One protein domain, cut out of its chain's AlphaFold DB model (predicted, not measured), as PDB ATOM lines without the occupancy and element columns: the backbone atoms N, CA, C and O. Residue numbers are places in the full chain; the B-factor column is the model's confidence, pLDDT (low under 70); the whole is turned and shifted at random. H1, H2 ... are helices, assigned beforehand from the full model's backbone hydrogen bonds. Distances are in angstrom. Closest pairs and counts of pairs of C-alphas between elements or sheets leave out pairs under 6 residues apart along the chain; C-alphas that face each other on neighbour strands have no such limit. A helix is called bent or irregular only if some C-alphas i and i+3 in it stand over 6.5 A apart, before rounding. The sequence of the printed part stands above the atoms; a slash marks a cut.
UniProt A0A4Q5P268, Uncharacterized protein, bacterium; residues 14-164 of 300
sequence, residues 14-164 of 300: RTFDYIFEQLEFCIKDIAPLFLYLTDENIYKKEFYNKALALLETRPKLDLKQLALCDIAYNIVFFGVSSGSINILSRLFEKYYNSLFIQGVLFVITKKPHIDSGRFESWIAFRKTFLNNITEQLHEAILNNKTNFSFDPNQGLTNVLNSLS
ATOM      1  N   ARG A  14     -11.024 -62.610 -60.538       85.81
ATOM      2  CA  ARG A  14     -12.206 -61.868 -60.061       85.81
ATOM      3  C   ARG A  14     -12.126 -61.501 -58.580       85.81
ATOM      4  O   ARG A  14     -12.726 -60.519 -58.162       85.81
ATOM      5  N   THR A  15     -11.388 -62.278 -57.787       89.62
ATOM      6  CA  THR A  15     -11.165 -61.971 -56.374       89.62
ATOM      7  C   THR A  15     -10.321 -60.707 -56.225       89.62
ATOM      8  O   THR A  15     -10.664 -59.845 -55.426       89.62
ATOM      9  N   PHE A  16      -9.263 -60.545 -57.024       93.38
ATOM     10  CA  PHE A  16      -8.426 -59.343 -56.985       93.38
ATOM     11  C   PHE A  16      -9.152 -58.109 -57.525       93.38
ATOM     12  O   PHE A  16      -9.013 -57.046 -56.929       93.38
ATOM     13  N   ASP A  17      -9.966 -58.252 -58.577       94.00
ATOM     14  CA  ASP A  17     -10.839 -57.169 -59.063       94.00
ATOM     15  C   ASP A  17     -11.748 -56.653 -57.942       94.00
ATOM     16  O   ASP A  17     -11.789 -55.458 -57.654       94.00
ATOM     17  N   TYR A  18     -12.419 -57.575 -57.246       94.06
ATOM     18  CA  TYR A  18     -13.303 -57.230 -56.141       94.06
ATOM     19  C   TYR A  18     -12.550 -56.556 -54.990       94.06
ATOM     20  O   TYR A  18     -12.983 -55.526 -54.486       94.06
ATOM     21  N   ILE A  19     -11.398 -57.090 -54.578       95.94
ATOM     22  CA  ILE A  19     -10.580 -56.485 -53.515       95.94
ATOM     23  C   ILE A  19     -10.121 -55.075 -53.905       95.94
ATOM     24  O   ILE A  19     -10.115 -54.171 -53.068       95.94
ATOM     25  N   PHE A  20      -9.743 -54.877 -55.166       96.12
ATOM     26  CA  PHE A  20      -9.328 -53.577 -55.678       96.12
ATOM     27  C   PHE A  20     -10.477 -52.558 -55.650       96.12
ATOM     28  O   PHE A  20     -10.287 -51.433 -55.191       96.12
ATOM     29  N   GLU A  21     -11.691 -52.977 -56.006       95.75
ATOM     30  CA  GLU A  21     -12.906 -52.168 -55.861       95.75
ATOM     31  C   GLU A  21     -13.209 -51.840 -54.381       95.75
ATOM     32  O   GLU A  21     -13.520 -50.700 -54.024       95.75
ATOM     33  N   GLN A  22     -13.054 -52.811 -53.470       96.19
ATOM     34  CA  GLN A  22     -13.206 -52.575 -52.027       96.19
ATOM     35  C   GLN A  22     -12.218 -51.519 -51.517       96.19
ATOM     36  O   GLN A  22     -12.575 -50.702 -50.663       96.19
ATOM     37  N   LEU A  23     -10.995 -51.509 -52.045       97.94
ATOM     38  CA  LEU A  23      -9.990 -50.503 -51.722       97.94
ATOM     39  C   LEU A  23     -10.383 -49.112 -52.216       97.94
ATOM     40  O   LEU A  23     -10.289 -48.156 -51.445       97.94
ATOM     41  N   GLU A  24     -10.896 -49.004 -53.440       97.56
ATOM     42  CA  GLU A  24     -11.434 -47.750 -53.965       97.56
ATOM     43  C   GLU A  24     -12.527 -47.184 -53.051       97.56
ATOM     44  O   GLU A  24     -12.492 -46.011 -52.656       97.56
ATOM     45  N   PHE A  25     -13.489 -48.025 -52.664       96.88
ATOM     46  CA  PHE A  25     -14.561 -47.619 -51.761       96.88
ATOM     47  C   PHE A  25     -14.037 -47.212 -50.388       96.88
ATOM     48  O   PHE A  25     -14.496 -46.206 -49.844       96.88
ATOM     49  N   CYS A  26     -13.060 -47.938 -49.844       98.12
ATOM     50  CA  CYS A  26     -12.480 -47.607 -48.549       98.12
ATOM     51  C   CYS A  26     -11.784 -46.244 -48.583       98.12
ATOM     52  O   CYS A  26     -12.000 -45.429 -47.687       98.12
ATOM     53  N   ILE A  27     -11.018 -45.962 -49.640       97.94
ATOM     54  CA  ILE A  27     -10.381 -44.657 -49.848       97.94
ATOM     55  C   ILE A  27     -11.445 -43.553 -49.908       97.94
ATOM     56  O   ILE A  27     -11.338 -42.559 -49.190       97.94
ATOM     57  N   LYS A  28     -12.516 -43.733 -50.693       96.06
ATOM     58  CA  LYS A  28     -13.628 -42.765 -50.793       96.06
ATOM     59  C   LYS A  28     -14.390 -42.574 -49.474       96.06
ATOM     60  O   LYS A  28     -14.946 -41.498 -49.224       96.06
ATOM     61  N   ASP A  29     -14.460 -43.604 -48.637       95.94
ATOM     62  CA  ASP A  29     -15.130 -43.538 -47.341       95.94
ATOM     63  C   ASP A  29     -14.337 -42.734 -46.312       95.94
ATOM     64  O   ASP A  29     -14.935 -41.928 -45.599       95.94
ATOM     65  N   ILE A  30     -13.015 -42.919 -46.254       97.25
ATOM     66  CA  ILE A  30     -12.184 -42.307 -45.209       97.25
ATOM     67  C   ILE A  30     -11.528 -40.990 -45.638       97.25
ATOM     68  O   ILE A  30     -11.209 -40.186 -44.768       97.25
ATOM     69  N   ALA A  31     -11.367 -40.718 -46.941       96.38
ATOM     70  CA  ALA A  31     -10.717 -39.499 -47.441       96.38
ATOM     71  C   ALA A  31     -11.262 -38.183 -46.843       96.38
ATOM     72  O   ALA A  31     -10.448 -37.312 -46.533       96.38
ATOM     73  N   PRO A  32     -12.579 -38.005 -46.607       95.69
ATOM     74  CA  PRO A  32     -13.091 -36.775 -45.997       95.69
ATOM     75  C   PRO A  32     -12.520 -36.477 -44.601       95.69
ATOM     76  O   PRO A  32     -12.370 -35.312 -44.252       95.69
ATOM     77  N   LEU A  33     -12.105 -37.503 -43.847       96.31
ATOM     78  CA  LEU A  33     -11.493 -37.338 -42.522       96.31
ATOM     79  C   LEU A  33     -10.103 -36.680 -42.568       96.31
ATOM     80  O   LEU A  33      -9.594 -36.251 -41.538       96.31
ATOM     81  N   PHE A  34      -9.489 -36.592 -43.750       96.19
ATOM     82  CA  PHE A  34      -8.180 -35.974 -43.965       96.19
ATOM     83  C   PHE A  34      -8.274 -34.494 -44.386       96.19
ATOM     84  O   PHE A  34      -7.241 -33.829 -44.507       96.19
ATOM     85  N   LEU A  35      -9.484 -33.978 -44.652       90.81
ATOM     86  CA  LEU A  35      -9.691 -32.686 -45.322       90.81
ATOM     87  C   LEU A  35      -9.098 -31.510 -44.534       90.81
ATOM     88  O   LEU A  35      -8.396 -30.685 -45.113       90.81
ATOM     89  N   TYR A  36      -9.339 -31.466 -43.221       90.00
ATOM     90  CA  TYR A  36      -8.912 -30.362 -42.350       90.00
ATOM     91  C   TYR A  36      -7.621 -30.636 -41.573       90.00
ATOM     92  O   TYR A  36      -7.155 -29.766 -40.847       90.00
ATOM     93  N   LEU A  37      -7.040 -31.829 -41.710       94.75
ATOM     94  CA  LEU A  37      -5.857 -32.229 -40.951       94.75
ATOM     95  C   LEU A  37      -4.579 -31.948 -41.738       94.75
ATOM     96  O   LEU A  37      -4.518 -32.204 -42.939       94.75
ATOM     97  N   THR A  38      -3.538 -31.467 -41.069       96.00
ATOM     98  CA  THR A  38      -2.184 -31.430 -41.639       96.00
ATOM     99  C   THR A  38      -1.507 -32.796 -41.513       96.00
ATOM    100  O   THR A  38      -1.956 -33.661 -40.754       96.00
ATOM    101  N   ASP A  39      -0.392 -32.998 -42.215       96.56
ATOM    102  CA  ASP A  39       0.399 -34.231 -42.103       96.56
ATOM    103  C   ASP A  39       0.866 -34.462 -40.653       96.56
ATOM    104  O   ASP A  39       0.811 -35.581 -40.145       96.56
ATOM    105  N   GLU A  40       1.218 -33.390 -39.939       95.56
ATOM    106  CA  GLU A  40       1.585 -33.416 -38.517       95.56
ATOM    107  C   GLU A  40       0.437 -33.855 -37.602       95.56
ATOM    108  O   GLU A  40       0.674 -34.455 -36.555       95.56
ATOM    109  N   ASN A  41      -0.811 -33.567 -37.980       96.00
ATOM    110  CA  ASN A  41      -1.979 -34.032 -37.236       96.00
ATOM    111  C   ASN A  41      -2.264 -35.522 -37.485       96.00
ATOM    112  O   ASN A  41      -2.790 -36.200 -36.601       96.00
ATOM    113  N   ILE A  42      -1.927 -36.025 -38.675       97.81
ATOM    114  CA  ILE A  42      -2.186 -37.406 -39.105       97.81
ATOM    115  C   ILE A  42      -1.128 -38.362 -38.553       97.81
ATOM    116  O   ILE A  42      -1.454 -39.436 -38.039       97.81
ATOM    117  N   TYR A  43       0.147 -37.992 -38.661       98.12
ATOM    118  CA  TYR A  43       1.265 -38.844 -38.289       98.12
ATOM    119  C   TYR A  43       1.649 -38.706 -36.817       98.12
ATOM    120  O   TYR A  43       1.570 -37.645 -36.204       98.12
ATOM    121  N   LYS A  44       2.168 -39.791 -36.241       96.38
ATOM    122  CA  LYS A  44       2.879 -39.713 -34.966       96.38
ATOM    123  C   LYS A  44       4.234 -39.049 -35.199       96.38
ATOM    124  O   LYS A  44       4.956 -39.446 -36.111       96.38
ATOM    125  N   LYS A  45       4.616 -38.096 -34.343       93.44
ATOM    126  CA  LYS A  45       5.831 -37.271 -34.499       93.44
ATOM    127  C   LYS A  45       7.098 -38.070 -34.844       93.44
ATOM    128  O   LYS A  45       7.842 -37.692 -35.741       93.44
ATOM    129  N   GLU A  46       7.328 -39.196 -34.167       90.69
ATOM    130  CA  GLU A  46       8.493 -40.064 -34.410       90.69
ATOM    131  C   GLU A  46       8.533 -40.644 -35.830       90.69
ATOM    132  O   GLU A  46       9.606 -40.783 -36.421       90.69
ATOM    133  N   PHE A  47       7.371 -41.001 -36.377       94.50
ATOM    134  CA  PHE A  47       7.266 -41.550 -37.722       94.50
ATOM    135  C   PHE A  47       7.167 -40.457 -38.786       94.50
ATOM    136  O   PHE A  47       7.710 -40.642 -39.872       94.50
ATOM    137  N   TYR A  48       6.576 -39.303 -38.468       96.44
ATOM    138  CA  TYR A  48       6.485 -38.166 -39.383       96.44
ATOM    139  C   TYR A  48       7.861 -37.741 -39.912       96.44
ATOM    140  O   TYR A  48       8.040 -37.608 -41.117       96.44
ATOM    141  N   ASN A  49       8.878 -37.674 -39.046       93.69
ATOM    142  CA  ASN A  49      10.253 -37.379 -39.468       93.69
ATOM    143  C   ASN A  49      10.806 -38.412 -40.468       93.69
ATOM    144  O   ASN A  49      11.521 -38.059 -41.402       93.69
ATOM    145  N   LYS A  50      10.467 -39.697 -40.291       92.69
ATOM    146  CA  LYS A  50      10.857 -40.754 -41.237       92.69
ATOM    147  C   LYS A  50      10.110 -40.624 -42.563       92.69
ATOM    148  O   LYS A  50      10.698 -40.894 -43.601       92.69
ATOM    149  N   ALA A  51       8.841 -40.220 -42.526       94.31
ATOM    150  CA  ALA A  51       8.043 -39.969 -43.718       94.31
ATOM    151  C   ALA A  51       8.572 -38.754 -44.503       94.31
ATOM    152  O   ALA A  51       8.752 -38.853 -45.711       94.31
ATOM    153  N   LEU A  52       8.927 -37.658 -43.821       95.44
ATOM    154  CA  LEU A  52       9.544 -36.474 -44.436       95.44
ATOM    155  C   LEU A  52      10.867 -36.798 -45.140       95.44
ATOM    156  O   LEU A  52      11.098 -36.318 -46.244       95.44
ATOM    157  N   ALA A  53      11.701 -37.665 -44.558       93.69
ATOM    158  CA  ALA A  53      12.960 -38.084 -45.179       93.69
ATOM    159  C   ALA A  53      12.765 -38.788 -46.541       93.69
ATOM    160  O   ALA A  53      13.679 -38.807 -47.366       93.69
ATOM    161  N   LEU A  54      11.578 -39.346 -46.821       94.38
ATOM    162  CA  LEU A  54      11.272 -39.916 -48.137       94.38
ATOM    163  C   LEU A  54      11.248 -38.843 -49.229       94.38
ATOM    164  O   LEU A  54      11.638 -39.135 -50.363       94.38
ATOM    165  N   LEU A  55      10.848 -37.610 -48.890       95.44
ATOM    166  CA  LEU A  55      10.728 -36.493 -49.830       95.44
ATOM    167  C   LEU A  55      12.077 -36.081 -50.426       95.44
ATOM    168  O   LEU A  55      12.120 -35.594 -51.551       95.44
ATOM    169  N   GLU A  56      13.187 -36.357 -49.733       92.88
ATOM    170  CA  GLU A  56      14.540 -36.120 -50.253       92.88
ATOM    171  C   GLU A  56      14.825 -36.959 -51.512       92.88
ATOM    172  O   GLU A  56      15.543 -36.527 -52.409       92.88
ATOM    173  N   THR A  57      14.234 -38.154 -51.597       90.38
ATOM    174  CA  THR A  57      14.375 -39.065 -52.750       90.38
ATOM    175  C   THR A  57      13.159 -39.055 -53.671       90.38
ATOM    176  O   THR A  57      13.272 -39.381 -54.851       90.38
ATOM    177  N   ARG A  58      11.990 -38.678 -53.144       93.56
ATOM    178  CA  ARG A  58      10.705 -38.653 -53.852       93.56
ATOM    179  C   ARG A  58      10.000 -37.317 -53.608       93.56
ATOM    180  O   ARG A  58       9.010 -37.280 -52.884       93.56
ATOM    181  N   PRO A  59      10.463 -36.217 -54.228       94.38
ATOM    182  CA  PRO A  59       9.953 -34.876 -53.924       94.38
ATOM    183  C   PRO A  59       8.470 -34.664 -54.251       94.38
ATOM    184  O   PRO A  59       7.857 -33.740 -53.732       94.38
ATOM    185  N   LYS A  60       7.898 -35.497 -55.129       96.00
ATOM    186  CA  LYS A  60       6.480 -35.442 -55.520       96.00
ATOM    187  C   LYS A  60       5.570 -36.326 -54.660       96.00
ATOM    188  O   LYS A  60       4.374 -36.385 -54.922       96.00
ATOM    189  N   LEU A  61       6.122 -37.059 -53.693       96.62
ATOM    190  CA  LEU A  61       5.349 -37.937 -52.822       96.62
ATOM    191  C   LEU A  61       4.398 -37.107 -51.948       96.62
ATOM    192  O   LEU A  61       4.830 -36.211 -51.231       96.62
ATOM    193  N   ASP A  62       3.115 -37.453 -51.974       96.25
ATOM    194  CA  ASP A  62       2.102 -36.873 -51.094       96.25
ATOM    195  C   ASP A  62       1.970 -37.749 -49.836       96.25
ATOM    196  O   ASP A  62       1.520 -38.900 -49.902       96.25
ATOM    197  N   LEU A  63       2.401 -37.220 -48.683       97.25
ATOM    198  CA  LEU A  63       2.381 -37.947 -47.411       97.25
ATOM    199  C   LEU A  63       0.954 -38.141 -46.884       97.25
ATOM    200  O   LEU A  63       0.623 -39.213 -46.376       97.25
ATOM    201  N   LYS A  64       0.063 -37.164 -47.062       97.31
ATOM    202  CA  LYS A  64      -1.349 -37.316 -46.699       97.31
ATOM    203  C   LYS A  64      -1.995 -38.442 -47.504       97.31
ATOM    204  O   LYS A  64      -2.675 -39.302 -46.939       97.31
ATOM    205  N   GLN A  65      -1.747 -38.473 -48.811       97.50
ATOM    206  CA  GLN A  65      -2.236 -39.530 -49.691       97.50
ATOM    207  C   GLN A  65      -1.571 -40.882 -49.383       97.50
ATOM    208  O   GLN A  65      -2.250 -41.907 -49.426       97.50
ATOM    209  N   LEU A  66      -0.289 -40.910 -48.994       98.19
ATOM    210  CA  LEU A  66       0.386 -42.125 -48.519       98.19
ATOM    211  C   LEU A  66      -0.316 -42.712 -47.285       98.19
ATOM    212  O   LEU A  66      -0.618 -43.904 -47.274       98.19
ATOM    213  N   ALA A  67      -0.620 -41.884 -46.278       98.50
ATOM    214  CA  ALA A  67      -1.363 -42.303 -45.090       98.50
ATOM    215  C   ALA A  67      -2.765 -42.826 -45.439       98.50
ATOM    216  O   ALA A  67      -3.181 -43.872 -44.942       98.50
ATOM    217  N   LEU A  68      -3.481 -42.127 -46.324       98.56
ATOM    218  CA  LEU A  68      -4.794 -42.541 -46.823       98.56
ATOM    219  C   LEU A  68      -4.748 -43.932 -47.470       98.56
ATOM    220  O   LEU A  68      -5.550 -44.798 -47.118       98.56
ATOM    221  N   CYS A  69      -3.795 -44.153 -48.376       98.50
ATOM    222  CA  CYS A  69      -3.623 -45.426 -49.071       98.50
ATOM    223  C   CYS A  69      -3.247 -46.557 -48.109       98.50
ATOM    224  O   CYS A  69      -3.834 -47.637 -48.170       98.50
ATOM    225  N   ASP A  70      -2.302 -46.308 -47.199       98.69
ATOM    226  CA  ASP A  70      -1.863 -47.286 -46.206       98.69
ATOM    227  C   ASP A  70      -3.004 -47.702 -45.267       98.69
ATOM    228  O   ASP A  70      -3.270 -48.893 -45.078       98.69
ATOM    229  N   ILE A  71      -3.729 -46.730 -44.708       98.75
ATOM    230  CA  ILE A  71      -4.831 -47.000 -43.784       98.75
ATOM    231  C   ILE A  71      -5.956 -47.756 -44.498       98.75
ATOM    232  O   ILE A  71      -6.432 -48.768 -43.978       98.75
ATOM    233  N   ALA A  72      -6.349 -47.319 -45.700       98.69
ATOM    234  CA  ALA A  72      -7.390 -47.985 -46.478       98.69
ATOM    235  C   ALA A  72      -7.002 -49.424 -46.849       98.69
ATOM    236  O   ALA A  72      -7.802 -50.342 -46.661       98.69
ATOM    237  N   TYR A  73      -5.763 -49.643 -47.305       98.69
ATOM    238  CA  TYR A  73      -5.276 -50.978 -47.648       98.69
ATOM    239  C   TYR A  73      -5.337 -51.923 -46.448       98.69
ATOM    240  O   TYR A  73      -5.849 -53.034 -46.562       98.69
ATOM    241  N   ASN A  74      -4.886 -51.481 -45.272       98.62
ATOM    242  CA  ASN A  74      -4.924 -52.315 -44.072       98.62
ATOM    243  C   ASN A  74      -6.352 -52.555 -43.558       98.62
ATOM    244  O   ASN A  74      -6.637 -53.657 -43.094       98.62
ATOM    245  N   ILE A  75      -7.266 -51.586 -43.679       98.50
ATOM    246  CA  ILE A  75      -8.694 -51.796 -43.379       98.50
ATOM    247  C   ILE A  75      -9.280 -52.885 -44.281       98.50
ATOM    248  O   ILE A  75      -9.957 -53.785 -43.787       98.50
ATOM    249  N   VAL A  76      -9.006 -52.840 -45.586       98.00
ATOM    250  CA  VAL A  76      -9.471 -53.864 -46.533       98.00
ATOM    251  C   VAL A  76      -8.798 -55.208 -46.265       98.00
ATOM    252  O   VAL A  76      -9.456 -56.243 -46.304       98.00
ATOM    253  N   PHE A  77      -7.512 -55.210 -45.923       97.62
ATOM    254  CA  PHE A  77      -6.757 -56.422 -45.627       97.62
ATOM    255  C   PHE A  77      -7.256 -57.124 -44.354       97.62
ATOM    256  O   PHE A  77      -7.581 -58.306 -44.400       97.62
ATOM    257  N   PHE A  78      -7.360 -56.427 -43.220       96.69
ATOM    258  CA  PHE A  78      -7.745 -57.034 -41.935       96.69
ATOM    259  C   PHE A  78      -9.259 -57.067 -41.686       96.69
ATOM    260  O   PHE A  78      -9.730 -57.837 -40.844       96.69
ATOM    261  N   GLY A  79     -10.023 -56.226 -42.382       95.69
ATOM    262  CA  GLY A  79     -11.433 -55.986 -42.096       95.69
ATOM    263  C   GLY A  79     -11.646 -55.184 -40.811       95.69
ATOM    264  O   GLY A  79     -10.708 -54.811 -40.106       95.69
ATOM    265  N   VAL A  80     -12.910 -54.920 -40.481       92.88
ATOM    266  CA  VAL A  80     -13.303 -54.076 -39.327       92.88
ATOM    267  C   VAL A  80     -14.226 -54.808 -38.351       92.88
ATOM    268  O   VAL A  80     -15.084 -54.214 -37.699       92.88
ATOM    269  N   SER A  81     -14.053 -56.127 -38.249       87.06
ATOM    270  CA  SER A  81     -14.660 -56.924 -37.178       87.06
ATOM    271  C   SER A  81     -14.128 -56.490 -35.802       87.06
ATOM    272  O   SER A  81     -13.065 -55.873 -35.708       87.06
ATOM    273  N   SER A  82     -14.823 -56.837 -34.714       77.06
ATOM    274  CA  SER A  82     -14.403 -56.469 -33.350       77.06
ATOM    275  C   SER A  82     -12.969 -56.911 -33.020       77.06
ATOM    276  O   SER A  82     -12.214 -56.148 -32.420       77.06
ATOM    277  N   GLY A  83     -12.559 -58.106 -33.458       83.06
ATOM    278  CA  GLY A  83     -11.183 -58.587 -33.308       83.06
ATOM    279  C   GLY A  83     -10.182 -57.828 -34.186       83.06
ATOM    280  O   GLY A  83      -9.096 -57.474 -33.720       83.06
ATOM    281  N   SER A  84     -10.559 -57.528 -35.431       89.44
ATOM    282  CA  SER A  84      -9.702 -56.828 -36.398       89.44
ATOM    283  C   SER A  84      -9.420 -55.378 -36.003       89.44
ATOM    284  O   SER A  84      -8.306 -54.905 -36.205       89.44
ATOM    285  N   ILE A  85     -10.373 -54.681 -35.374       91.88
ATOM    286  CA  ILE A  85     -10.190 -53.297 -34.899       91.88
ATOM    287  C   ILE A  85      -8.994 -53.206 -33.947       91.88
ATOM    288  O   ILE A  85      -8.121 -52.363 -34.131       91.88
ATOM    289  N   ASN A  86      -8.889 -54.128 -32.987       92.94
ATOM    290  CA  ASN A  86      -7.761 -54.159 -32.055       92.94
ATOM    291  C   ASN A  86      -6.429 -54.451 -32.764       92.94
ATOM    292  O   ASN A  86      -5.373 -54.012 -32.309       92.94
ATOM    293  N   ILE A  87      -6.442 -55.231 -33.849       95.12
ATOM    294  CA  ILE A  87      -5.252 -55.467 -34.679       95.12
ATOM    295  C   ILE A  87      -4.859 -54.174 -35.398       95.12
ATOM    296  O   ILE A  87      -3.704 -53.769 -35.294       95.12
ATOM    297  N   LEU A  88      -5.812 -53.497 -36.044       97.25
ATOM    298  CA  LEU A  88      -5.590 -52.232 -36.745       97.25
ATOM    299  C   LEU A  88      -5.061 -51.142 -35.805       97.25
ATOM    300  O   LEU A  88      -4.055 -50.511 -36.113       97.25
ATOM    301  N   SER A  89      -5.668 -50.957 -34.628       95.56
ATOM    302  CA  SER A  89      -5.204 -49.963 -33.653       95.56
ATOM    303  C   SER A  89      -3.755 -50.209 -33.223       95.56
ATOM    304  O   SER A  89      -2.956 -49.276 -33.225       95.56
ATOM    305  N   ARG A  90      -3.385 -51.465 -32.928       96.25
ATOM    306  CA  ARG A  90      -2.000 -51.838 -32.577       96.25
ATOM    307  C   ARG A  90      -1.035 -51.672 -33.748       96.25
ATOM    308  O   ARG A  90       0.101 -51.249 -33.557       96.25
ATOM    309  N   LEU A  91      -1.477 -52.012 -34.957       97.06
ATOM    310  CA  LEU A  91      -0.678 -51.864 -36.167       97.06
ATOM    311  C   LEU A  91      -0.328 -50.392 -36.413       97.06
ATOM    312  O   LEU A  91       0.821 -50.083 -36.719       97.06
ATOM    313  N   PHE A  92      -1.295 -49.492 -36.241       97.88
ATOM    314  CA  PHE A  92      -1.149 -48.066 -36.526       97.88
ATOM    315  C   PHE A  92      -0.521 -47.240 -35.398       97.88
ATOM    316  O   PHE A  92      -0.032 -46.143 -35.665       97.88
ATOM    317  N   GLU A  93      -0.465 -47.764 -34.172       95.94
ATOM    318  CA  GLU A  93       0.012 -47.073 -32.960       95.94
ATOM    319  C   GLU A  93       1.394 -46.406 -33.103       95.94
ATOM    320  O   GLU A  93       1.694 -45.385 -32.470       95.94
ATOM    321  N   LYS A  94       2.267 -46.997 -33.926       95.56
ATOM    322  CA  LYS A  94       3.629 -46.499 -34.166       95.56
ATOM    323  C   LYS A  94       3.712 -45.441 -35.266       95.56
ATOM    324  O   LYS A  94       4.739 -44.776 -35.366       95.56
ATOM    325  N   TYR A  95       2.678 -45.303 -36.091       97.44
ATOM    326  CA  TYR A  95       2.728 -44.546 -37.343       97.44
ATOM    327  C   TYR A  95       1.830 -43.313 -37.318       97.44
ATOM    328  O   TYR A  95       2.254 -42.245 -37.755       97.44
ATOM    329  N   TYR A  96       0.626 -43.439 -36.762       98.19
ATOM    330  CA  TYR A  96      -0.427 -42.432 -36.873       98.19
ATOM    331  C   TYR A  96      -0.883 -41.918 -35.510       98.19
ATOM    332  O   TYR A  96      -0.698 -42.569 -34.481       98.19
ATOM    333  N   ASN A  97      -1.486 -40.732 -35.509       97.06
ATOM    334  CA  ASN A  97      -2.128 -40.161 -34.335       97.06
ATOM    335  C   ASN A  97      -3.290 -41.063 -33.875       97.06
ATOM    336  O   ASN A  97      -4.168 -41.426 -34.659       97.06
ATOM    337  N   SER A  98      -3.307 -41.426 -32.591       95.56
ATOM    338  CA  SER A  98      -4.295 -42.362 -32.051       95.56
ATOM    339  C   SER A  98      -5.732 -41.843 -32.144       95.56
ATOM    340  O   SER A  98      -6.621 -42.626 -32.468       95.56
ATOM    341  N   LEU A  99      -5.974 -40.547 -31.907       95.94
ATOM    342  CA  LEU A  99      -7.308 -39.952 -32.049       95.94
ATOM    343  C   LEU A  99      -7.773 -39.999 -33.499       95.94
ATOM    344  O   LEU A  99      -8.913 -40.372 -33.768       95.94
ATOM    345  N   PHE A 100      -6.874 -39.671 -34.429       97.19
ATOM    346  CA  PHE A 100      -7.158 -39.747 -35.855       97.19
ATOM    347  C   PHE A 100      -7.600 -41.160 -36.261       97.19
ATOM    348  O   PHE A 100      -8.665 -41.334 -36.856       97.19
ATOM    349  N   ILE A 101      -6.846 -42.184 -35.852       97.56
ATOM    350  CA  ILE A 101      -7.196 -43.585 -36.113       97.56
ATOM    351  C   ILE A 101      -8.508 -43.985 -35.429       97.56
ATOM    352  O   ILE A 101      -9.312 -44.688 -36.040       97.56
ATOM    353  N   GLN A 102      -8.776 -43.524 -34.203       95.75
ATOM    354  CA  GLN A 102     -10.069 -43.749 -33.549       95.75
ATOM    355  C   GLN A 102     -11.226 -43.159 -34.369       95.75
ATOM    356  O   GLN A 102     -12.235 -43.837 -34.549       95.75
ATOM    357  N   GLY A 103     -11.075 -41.949 -34.919       95.62
ATOM    358  CA  GLY A 103     -12.069 -41.322 -35.796       95.62
ATOM    359  C   GLY A 103     -12.300 -42.099 -37.097       95.62
ATOM    360  O   GLY A 103     -13.446 -42.365 -37.469       95.62
ATOM    361  N   VAL A 104     -11.223 -42.550 -37.750       97.31
ATOM    362  CA  VAL A 104     -11.308 -43.407 -38.949       97.31
ATOM    363  C   VAL A 104     -12.054 -44.706 -38.648       97.31
ATOM    364  O   VAL A 104     -13.005 -45.057 -39.352       97.31
ATOM    365  N   LEU A 105     -11.664 -45.406 -37.580       95.75
ATOM    366  CA  LEU A 105     -12.288 -46.667 -37.182       95.75
ATOM    367  C   LEU A 105     -13.745 -46.462 -36.744       95.75
ATOM    368  O   LEU A 105     -14.607 -47.283 -37.062       95.75
ATOM    369  N   PHE A 106     -14.052 -45.346 -36.081       93.19
ATOM    370  CA  PHE A 106     -15.418 -44.981 -35.718       93.19
ATOM    371  C   PHE A 106     -16.316 -44.889 -36.953       93.19
ATOM    372  O   PHE A 106     -17.365 -45.523 -36.970       93.19
ATOM    373  N   VAL A 107     -15.898 -44.171 -37.999       94.00
ATOM    374  CA  VAL A 107     -16.695 -44.021 -39.227       94.00
ATOM    375  C   VAL A 107     -16.830 -45.348 -39.965       94.00
ATOM    376  O   VAL A 107     -17.939 -45.774 -40.288       94.00
ATOM    377  N   ILE A 108     -15.714 -46.034 -40.212       94.69
ATOM    378  CA  ILE A 108     -15.706 -47.185 -41.118       94.69
ATOM    379  C   ILE A 108     -16.464 -48.393 -40.547       94.69
ATOM    380  O   ILE A 108     -17.087 -49.154 -41.286       94.69
ATOM    381  N   THR A 109     -16.485 -48.543 -39.219       92.44
ATOM    382  CA  THR A 109     -17.214 -49.626 -38.537       92.44
ATOM    383  C   THR A 109     -18.731 -49.442 -38.566       92.44
ATOM    384  O   THR A 109     -19.468 -50.393 -38.279       92.44
ATOM    385  N   LYS A 110     -19.229 -48.249 -38.920       91.62
ATOM    386  CA  LYS A 110     -20.664 -48.005 -39.120       91.62
ATOM    387  C   LYS A 110     -21.143 -48.409 -40.505       91.62
ATOM    388  O   LYS A 110     -22.349 -48.565 -40.656       91.62
ATOM    389  N   LYS A 111     -20.251 -48.630 -41.480       93.12
ATOM    390  CA  LYS A 111     -20.639 -49.057 -42.829       93.12
ATOM    391  C   LYS A 111     -21.116 -50.517 -42.814       93.12
ATOM    392  O   LYS A 111     -20.309 -51.427 -42.581       93.12
ATOM    393  N   PRO A 112     -22.411 -50.775 -43.048       91.31
ATOM    394  CA  PRO A 112     -22.927 -52.125 -43.082       91.31
ATOM    395  C   PRO A 112     -22.724 -52.738 -44.469       91.31
ATOM    396  O   PRO A 112     -22.578 -52.028 -45.465       91.31
ATOM    397  N   HIS A 113     -22.755 -54.064 -44.544       89.38
ATOM    398  CA  HIS A 113     -22.872 -54.760 -45.820       89.38
ATOM    399  C   HIS A 113     -24.155 -54.319 -46.550       89.38
ATOM    400  O   HIS A 113     -25.166 -54.027 -45.901       89.38
ATOM    401  N   ILE A 114     -24.130 -54.289 -47.886       85.44
ATOM    402  CA  ILE A 114     -25.237 -53.785 -48.722       85.44
ATOM    403  C   ILE A 114     -26.541 -54.542 -48.405       85.44
ATOM    404  O   ILE A 114     -27.561 -53.930 -48.102       85.44
ATOM    405  N   ASP A 115     -26.472 -55.870 -48.301       82.81
ATOM    406  CA  ASP A 115     -27.614 -56.742 -47.969       82.81
ATOM    407  C   ASP A 115     -28.142 -56.656 -46.523       82.81
ATOM    408  O   ASP A 115     -29.001 -57.443 -46.131       82.81
ATOM    409  N   SER A 116     -27.603 -55.783 -45.675       84.00
ATOM    410  CA  SER A 116     -27.997 -55.720 -44.257       84.00
ATOM    411  C   SER A 116     -29.388 -55.122 -44.018       84.00
ATOM    412  O   SER A 116     -29.859 -55.124 -42.881       84.00
ATOM    413  N   GLY A 117     -29.997 -54.514 -45.043       84.31
ATOM    414  CA  GLY A 117     -31.179 -53.658 -44.898       84.31
ATOM    415  C   GLY A 117     -30.897 -52.323 -44.190       84.31
ATOM    416  O   GLY A 117     -31.821 -51.555 -43.952       84.31
ATOM    417  N   ARG A 118     -29.631 -52.029 -43.848       86.25
ATOM    418  CA  ARG A 118     -29.203 -50.813 -43.123       86.25
ATOM    419  C   ARG A 118     -28.355 -49.865 -43.969       86.25
ATOM    420  O   ARG A 118     -27.867 -48.857 -43.461       86.25
ATOM    421  N   PHE A 119     -28.134 -50.184 -45.243       89.00
ATOM    422  CA  PHE A 119     -27.250 -49.400 -46.106       89.00
ATOM    423  C   PHE A 119     -27.769 -47.970 -46.332       89.00
ATOM    424  O   PHE A 119     -26.990 -47.023 -46.271       89.00
ATOM    425  N   GLU A 120     -29.086 -47.789 -46.443       88.44
ATOM    426  CA  GLU A 120     -29.711 -46.458 -46.496       88.44
ATOM    427  C   GLU A 120     -29.429 -45.625 -45.238       88.44
ATOM    428  O   GLU A 120     -29.115 -44.436 -45.318       88.44
ATOM    429  N   SER A 121     -29.441 -46.254 -44.058       88.88
ATOM    430  CA  SER A 121     -29.066 -45.587 -42.807       88.88
ATOM    431  C   SER A 121     -27.603 -45.136 -42.820       88.88
ATOM    432  O   SER A 121     -27.292 -44.079 -42.276       88.88
ATOM    433  N   TRP A 122     -26.707 -45.886 -43.471       91.44
ATOM    434  CA  TRP A 122     -25.313 -45.480 -43.675       91.44
ATOM    435  C   TRP A 122     -25.174 -44.293 -44.630       91.44
ATOM    436  O   TRP A 122     -24.413 -43.370 -44.339       91.44
ATOM    437  N   ILE A 123     -25.925 -44.274 -45.733       90.81
ATOM    438  CA  ILE A 123     -25.944 -43.132 -46.657       90.81
ATOM    439  C   ILE A 123     -26.422 -41.875 -45.918       90.81
ATOM    440  O   ILE A 123     -25.754 -40.837 -45.962       90.81
ATOM    441  N   ALA A 124     -27.527 -41.982 -45.175       89.25
ATOM    442  CA  ALA A 124     -28.044 -40.901 -44.343       89.25
ATOM    443  C   ALA A 124     -27.020 -40.459 -43.285       89.25
ATOM    444  O   ALA A 124     -26.799 -39.260 -43.107       89.25
ATOM    445  N   PHE A 125     -26.342 -41.409 -42.633       90.44
ATOM    446  CA  PHE A 125     -25.281 -41.123 -41.672       90.44
ATOM    447  C   PHE A 125     -24.136 -40.329 -42.309       90.44
ATOM    448  O   PHE A 125     -23.777 -39.267 -41.803       90.44
ATOM    449  N   ARG A 126     -23.590 -40.791 -43.442       91.44
ATOM    450  CA  ARG A 126     -22.495 -40.091 -44.129       91.44
ATOM    451  C   ARG A 126     -22.898 -38.676 -44.510       91.44
ATOM    452  O   ARG A 126     -22.149 -37.745 -44.242       91.44
ATOM    453  N   LYS A 127     -24.081 -38.512 -45.104       89.31
ATOM    454  CA  LYS A 127     -24.576 -37.201 -45.535       89.31
ATOM    455  C   LYS A 127     -24.749 -36.236 -44.360       89.31
ATOM    456  O   LYS A 127     -24.505 -35.046 -44.514       89.31
ATOM    457  N   THR A 128     -25.176 -36.748 -43.209       85.50
ATOM    458  CA  THR A 128     -25.583 -35.907 -42.080       85.50
ATOM    459  C   THR A 128     -24.445 -35.608 -41.109       85.50
ATOM    460  O   THR A 128     -24.344 -34.491 -40.615       85.50
ATOM    461  N   PHE A 129     -23.588 -36.589 -40.814       86.56
ATOM    462  CA  PHE A 129     -22.623 -36.470 -39.719       86.56
ATOM    463  C   PHE A 129     -21.178 -36.337 -40.157       86.56
ATOM    464  O   PHE A 129     -20.366 -35.919 -39.343       86.56
ATOM    465  N   LEU A 130     -20.815 -36.703 -41.390       88.25
ATOM    466  CA  LEU A 130     -19.400 -36.826 -41.754       88.25
ATOM    467  C   LEU A 130     -18.629 -35.508 -41.609       88.25
ATOM    468  O   LEU A 130     -17.507 -35.520 -41.110       88.25
ATOM    469  N   ASN A 131     -19.244 -34.379 -41.965       89.62
ATOM    470  CA  ASN A 131     -18.625 -33.066 -41.773       89.62
ATOM    471  C   ASN A 131     -18.429 -32.760 -40.282       89.62
ATOM    472  O   ASN A 131     -17.309 -32.484 -39.868       89.62
ATOM    473  N   ASN A 132     -19.475 -32.937 -39.468       90.00
ATOM    474  CA  ASN A 132     -19.422 -32.711 -38.019       90.00
ATOM    475  C   ASN A 132     -18.390 -33.633 -37.332       90.00
ATOM    476  O   ASN A 132     -17.610 -33.197 -36.496       90.00
ATOM    477  N   ILE A 133     -18.309 -34.904 -37.741       91.62
ATOM    478  CA  ILE A 133     -17.282 -35.841 -37.261       91.62
ATOM    479  C   ILE A 133     -15.887 -35.325 -37.606       91.62
ATOM    480  O   ILE A 133     -15.001 -35.377 -36.760       91.62
ATOM    481  N   THR A 134     -15.684 -34.840 -38.832       91.94
ATOM    482  CA  THR A 134     -14.380 -34.332 -39.276       91.94
ATOM    483  C   THR A 134     -13.978 -33.086 -38.481       91.94
ATOM    484  O   THR A 134     -12.832 -32.987 -38.048       91.94
ATOM    485  N   GLU A 135     -14.916 -32.171 -38.229       91.62
ATOM    486  CA  GLU A 135     -14.703 -30.967 -37.415       91.62
ATOM    487  C   GLU A 135     -14.387 -31.320 -35.953       91.62
ATOM    488  O   GLU A 135     -13.333 -30.934 -35.444       91.62
ATOM    489  N   GLN A 136     -15.217 -32.141 -35.299       92.56
ATOM    490  CA  GLN A 136     -14.985 -32.573 -33.913       92.56
ATOM    491  C   GLN A 136     -13.687 -33.377 -33.761       92.56
ATOM    492  O   GLN A 136     -13.012 -33.283 -32.733       92.56
ATOM    493  N   LEU A 137     -13.325 -34.182 -34.765       94.19
ATOM    494  CA  LEU A 137     -12.068 -34.924 -34.775       94.19
ATOM    495  C   LEU A 137     -10.875 -33.973 -34.854       94.19
ATOM    496  O   LEU A 137      -9.921 -34.127 -34.091       94.19
ATOM    497  N   HIS A 138     -10.943 -32.980 -35.740       94.38
ATOM    498  CA  HIS A 138      -9.915 -31.957 -35.863       94.38
ATOM    499  C   HIS A 138      -9.742 -31.187 -34.547       94.38
ATOM    500  O   HIS A 138      -8.629 -31.114 -34.025       94.38
ATOM    501  N   GLU A 139     -10.834 -30.720 -33.937       93.94
ATOM    502  CA  GLU A 139     -10.792 -30.055 -32.632       93.94
ATOM    503  C   GLU A 139     -10.239 -30.958 -31.522       93.94
ATOM    504  O   GLU A 139      -9.470 -30.505 -30.673       93.94
ATOM    505  N   ALA A 140     -10.610 -32.240 -31.499       94.25
ATOM    506  CA  ALA A 140     -10.098 -33.189 -30.515       94.25
ATOM    507  C   ALA A 140      -8.578 -33.373 -30.631       94.25
ATOM    508  O   ALA A 140      -7.899 -33.446 -29.603       94.25
ATOM    509  N   ILE A 141      -8.055 -33.421 -31.862       94.25
ATOM    510  CA  ILE A 141      -6.618 -33.534 -32.136       94.25
ATOM    511  C   ILE A 141      -5.884 -32.264 -31.702       94.25
ATOM    512  O   ILE A 141      -4.898 -32.370 -30.974       94.25
ATOM    513  N   LEU A 142      -6.377 -31.076 -32.070       93.25
ATOM    514  CA  LEU A 142      -5.753 -29.804 -31.680       93.25
ATOM    515  C   LEU A 142      -5.711 -29.616 -30.158       93.25
ATOM    516  O   LEU A 142      -4.721 -29.129 -29.614       93.25
ATOM    517  N   ASN A 143      -6.757 -30.062 -29.463       94.00
ATOM    518  CA  ASN A 143      -6.848 -29.988 -28.007       94.00
ATOM    519  C   ASN A 143      -6.153 -31.152 -27.279       94.00
ATOM    520  O   ASN A 143      -6.280 -31.259 -26.061       94.00
ATOM    521  N   ASN A 144      -5.435 -32.031 -27.993       90.75
ATOM    522  CA  ASN A 144      -4.730 -33.191 -27.432       90.75
ATOM    523  C   ASN A 144      -5.609 -34.044 -26.495       90.75
ATOM    524  O   ASN A 144      -5.175 -34.455 -25.414       90.75
ATOM    525  N   LYS A 145      -6.864 -34.303 -26.890       92.81
ATOM    526  CA  LYS A 145      -7.761 -35.164 -26.105       92.81
ATOM    527  C   LYS A 145      -7.173 -36.576 -25.963       92.81
ATOM    528  O   LYS A 145      -6.406 -37.049 -26.796       92.81
ATOM    529  N   THR A 146      -7.557 -37.284 -24.906       89.06
ATOM    530  CA  THR A 146      -7.097 -38.665 -24.683       89.06
ATOM    531  C   THR A 146      -7.844 -39.676 -25.546       89.06
ATOM    532  O   THR A 146      -7.253 -40.662 -25.974       89.06
ATOM    533  N   ASN A 147      -9.125 -39.421 -25.821       89.81
ATOM    534  CA  ASN A 147      -9.986 -40.272 -26.634       89.81
ATOM    535  C   ASN A 147     -10.904 -39.434 -27.523       89.81
ATOM    536  O   ASN A 147     -11.320 -38.331 -27.155       89.81
ATOM    537  N   PHE A 148     -11.246 -39.991 -28.679       89.44
ATOM    538  CA  PHE A 148     -12.252 -39.436 -29.563       89.44
ATOM    539  C   PHE A 148     -13.637 -39.909 -29.114       89.44
ATOM    540  O   PHE A 148     -13.907 -41.106 -29.029       89.44
ATOM    541  N   SER A 149     -14.520 -38.953 -28.840       86.88
ATOM    542  CA  SER A 149     -15.943 -39.189 -28.621       86.88
ATOM    543  C   SER A 149     -16.702 -38.268 -29.554       86.88
ATOM    544  O   SER A 149     -16.436 -37.068 -29.571       86.88
ATOM    545  N   PHE A 150     -17.627 -38.837 -30.317       85.94
ATOM    546  CA  PHE A 150     -18.506 -38.073 -31.184       85.94
ATOM    547  C   PHE A 150     -19.788 -37.728 -30.429       85.94
ATOM    548  O   PHE A 150     -20.478 -38.639 -29.965       85.94
ATOM    549  N   ASP A 151     -20.099 -36.438 -30.324       84.81
ATOM    550  CA  ASP A 151     -21.373 -35.968 -29.782       84.81
ATOM    551  C   ASP A 151     -22.331 -35.629 -30.935       84.81
ATOM    552  O   ASP A 151     -22.095 -34.666 -31.679       84.81
ATOM    553  N   PRO A 152     -23.381 -36.435 -31.166       78.88
ATOM    554  CA  PRO A 152     -24.361 -36.115 -32.183       78.88
ATOM    555  C   PRO A 152     -25.293 -35.000 -31.717       78.88
ATOM    556  O   PRO A 152     -25.966 -35.133 -30.698       78.88
ATOM    557  N   ASN A 153     -25.428 -33.952 -32.533       75.06
ATOM    558  CA  ASN A 153     -26.445 -32.914 -32.339       75.06
ATOM    559  C   ASN A 153     -27.822 -33.541 -32.017       75.06
ATOM    560  O   ASN A 153     -28.222 -34.541 -32.630       75.06
ATOM    561  N   GLN A 154     -28.552 -32.950 -31.060       60.03
ATOM    562  CA  GLN A 154     -29.841 -33.474 -30.594       60.03
ATOM    563  C   GLN A 154     -30.816 -33.691 -31.769       60.03
ATOM    564  O   GLN A 154     -31.011 -32.805 -32.598       60.03
ATOM    565  N   GLY A 155     -31.417 -34.887 -31.849       60.25
ATOM    566  CA  GLY A 155     -32.402 -35.272 -32.880       60.25
ATOM    567  C   GLY A 155     -31.941 -36.362 -33.856       60.25
ATOM    568  O   GLY A 155     -32.754 -36.949 -34.567       60.25
ATOM    569  N   LEU A 156     -30.650 -36.691 -33.858       65.75
ATOM    570  CA  LEU A 156     -30.040 -37.568 -34.858       65.75
ATOM    571  C   LEU A 156     -29.453 -38.872 -34.281       65.75
ATOM    572  O   LEU A 156     -29.040 -39.772 -35.018       65.75
ATOM    573  N   THR A 157     -29.513 -39.035 -32.959       74.56
ATOM    574  CA  THR A 157     -29.096 -40.236 -32.218       74.56
ATOM    575  C   THR A 157     -29.733 -41.517 -32.771       74.56
ATOM    576  O   THR A 157     -29.092 -42.560 -32.781       74.56
ATOM    577  N   ASN A 158     -30.949 -41.447 -33.324       76.81
ATOM    578  CA  ASN A 158     -31.641 -42.605 -33.903       76.81
ATOM    579  C   ASN A 158     -30.894 -43.224 -35.098       76.81
ATOM    580  O   ASN A 158     -30.788 -44.449 -35.182       76.81
ATOM    581  N   VAL A 159     -30.321 -42.405 -35.990       80.69
ATOM    582  CA  VAL A 159     -29.543 -42.896 -37.145       80.69
ATOM    583  C   VAL A 159     -28.269 -43.584 -36.659       80.69
ATOM    584  O   VAL A 159     -27.970 -44.706 -37.067       80.69
ATOM    585  N   LEU A 160     -27.554 -42.965 -35.718       82.06
ATOM    586  CA  LEU A 160     -26.380 -43.573 -35.087       82.06
ATOM    587  C   LEU A 160     -26.716 -44.866 -34.355       82.06
ATOM    588  O   LEU A 160     -25.967 -45.833 -34.477       82.06
ATOM    589  N   ASN A 161     -27.831 -44.904 -33.632       81.81
ATOM    590  CA  ASN A 161     -28.291 -46.086 -32.911       81.81
ATOM    591  C   ASN A 161     -28.615 -47.229 -33.879       81.81
ATOM    592  O   ASN A 161     -28.235 -48.364 -33.614       81.81
ATOM    593  N   SER A 162     -29.213 -46.938 -35.043       81.62
ATOM    594  CA  SER A 162     -29.501 -47.949 -36.076       81.62
ATOM    595  C   SER A 162     -28.239 -48.612 -36.654       81.62
ATOM    596  O   SER A 162     -28.250 -49.794 -37.017       81.62
ATOM    597  N   LEU A 163     -27.128 -47.870 -36.688       82.69
ATOM    598  CA  LEU A 163     -25.806 -48.339 -37.117       82.69
ATOM    599  C   LEU A 163     -24.924 -48.792 -35.946       82.69
ATOM    600  O   LEU A 163     -23.785 -49.225 -36.143       82.69
ATOM    601  N   SER A 164     -25.428 -48.681 -34.718       74.31
ATOM    602  CA  SER A 164     -24.739 -49.118 -33.514       74.31
ATOM    603  C   SER A 164     -25.161 -50.537 -33.148       74.31
ATOM    604  O   SER A 164     -26.296 -50.958 -33.358       74.31
TER     605      SER A 164
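Overview. This is residues 14 to 164 of the 300 residues of an uncharacterized protein of bacterium (UniProt A0A4Q5P268). Short H6 lies in the middle of a cluster of crossing helices, with H1, H4, H5 and H7b round it. H3 and the loop round residue 59 lie at one end of the longest axis, with H2 between H3 and the core, and the pair H7a and H8 lies at the other end; the first residues of H1 reach away from the core. The printed part has 151 residues with eight named helices, H1 to H8 in order, and no named strand: the class is all helix. It is compact, with a radius of gyration of the C-alphas of 15.9 A, and spans 49 by 45 by 27 A.

Arrangement. H1, residues 14 to 34, touches H4, residues 63 to 78, opposite ways at a steep tilt of 49 degrees; their closest C-alphas, Cys 26 and Ala 72, are 5.5 A apart. With residues 29 to 33 alone H1 touches H6, residues 98 to 108, where the closest C-alphas, Ile 30 and Val 104, are 6.4 A apart. H2, residues 39 to 42, touches residues 63 to 67 of H4 alone, closest at the C-alphas of Asp 39 and Lys 64, 5.8 A. H3, residues 45 to 54, touches no helix; it is close to H4 but not clearly touching, with the C-alphas of Ala 51 and Leu 63 closest at 7.1 A. H4, with residues 74 to 78 alone, touches H5, residues 82 to 92, in a helical hairpin at a shallow tilt of 32 degrees, the C-alphas of Phe 78 and Ser 84 closest at 5.9 A. H5 and H6 form another hairpin, at a tilt of 37 degrees, only just steep, the C-alphas of Ser 89 and Ile 101 closest at 7.1 A. H7, residues 119 to 142, was assigned as one helix by its hydrogen bonds but is bent: C-alphas 128 and 131 are 7.5 A apart, and its arms, H7a (119 to 128) and H7b (131 to 142), stand at 60 degrees. H7b touches H6 at a shallow tilt of 14 degrees, opposite ways, the C-alphas of Leu 99 and Ile 141 closest at 6.5 A. H1 and H7b touch only at their ends, closest at the C-alphas of Leu 33 and Thr 134, 5.3 A. H7a touches H8, residues 157 to 162, at a shallow tilt of 27 degrees, the C-alphas of Ser 121 and Val 159 closest at 6.3 A. Every O i to N i+4 pair is within hydrogen-bond range in H4, H6, H7a, H7b and H8, against 14 of 17 in H1, 4 of 6 in H3 and 6 of 7 in H5; H2 is too short for such a pair.

Along the chain. H1 begins at C-alpha 14, (-12.206, -61.868, -60.061), and is 30.8 A long; it is irregular, C-alphas 29 and 32 being 7.2 A apart. H4 is 22.3 A long, H7b 16.7 A and H5 16.0 A. H8 ends at C-alpha 162, (-29.501, -47.949, -36.076).

Size, cuts and confidence. The two C-alphas farthest apart, of Thr 57 and Gly 155, are 51.0 A apart. The printed part has no cut. The link from H7 to H8, residues 143 to 156, is long. Mean pLDDT of the printed part is 92.0; residues 154 to 156 are under 70.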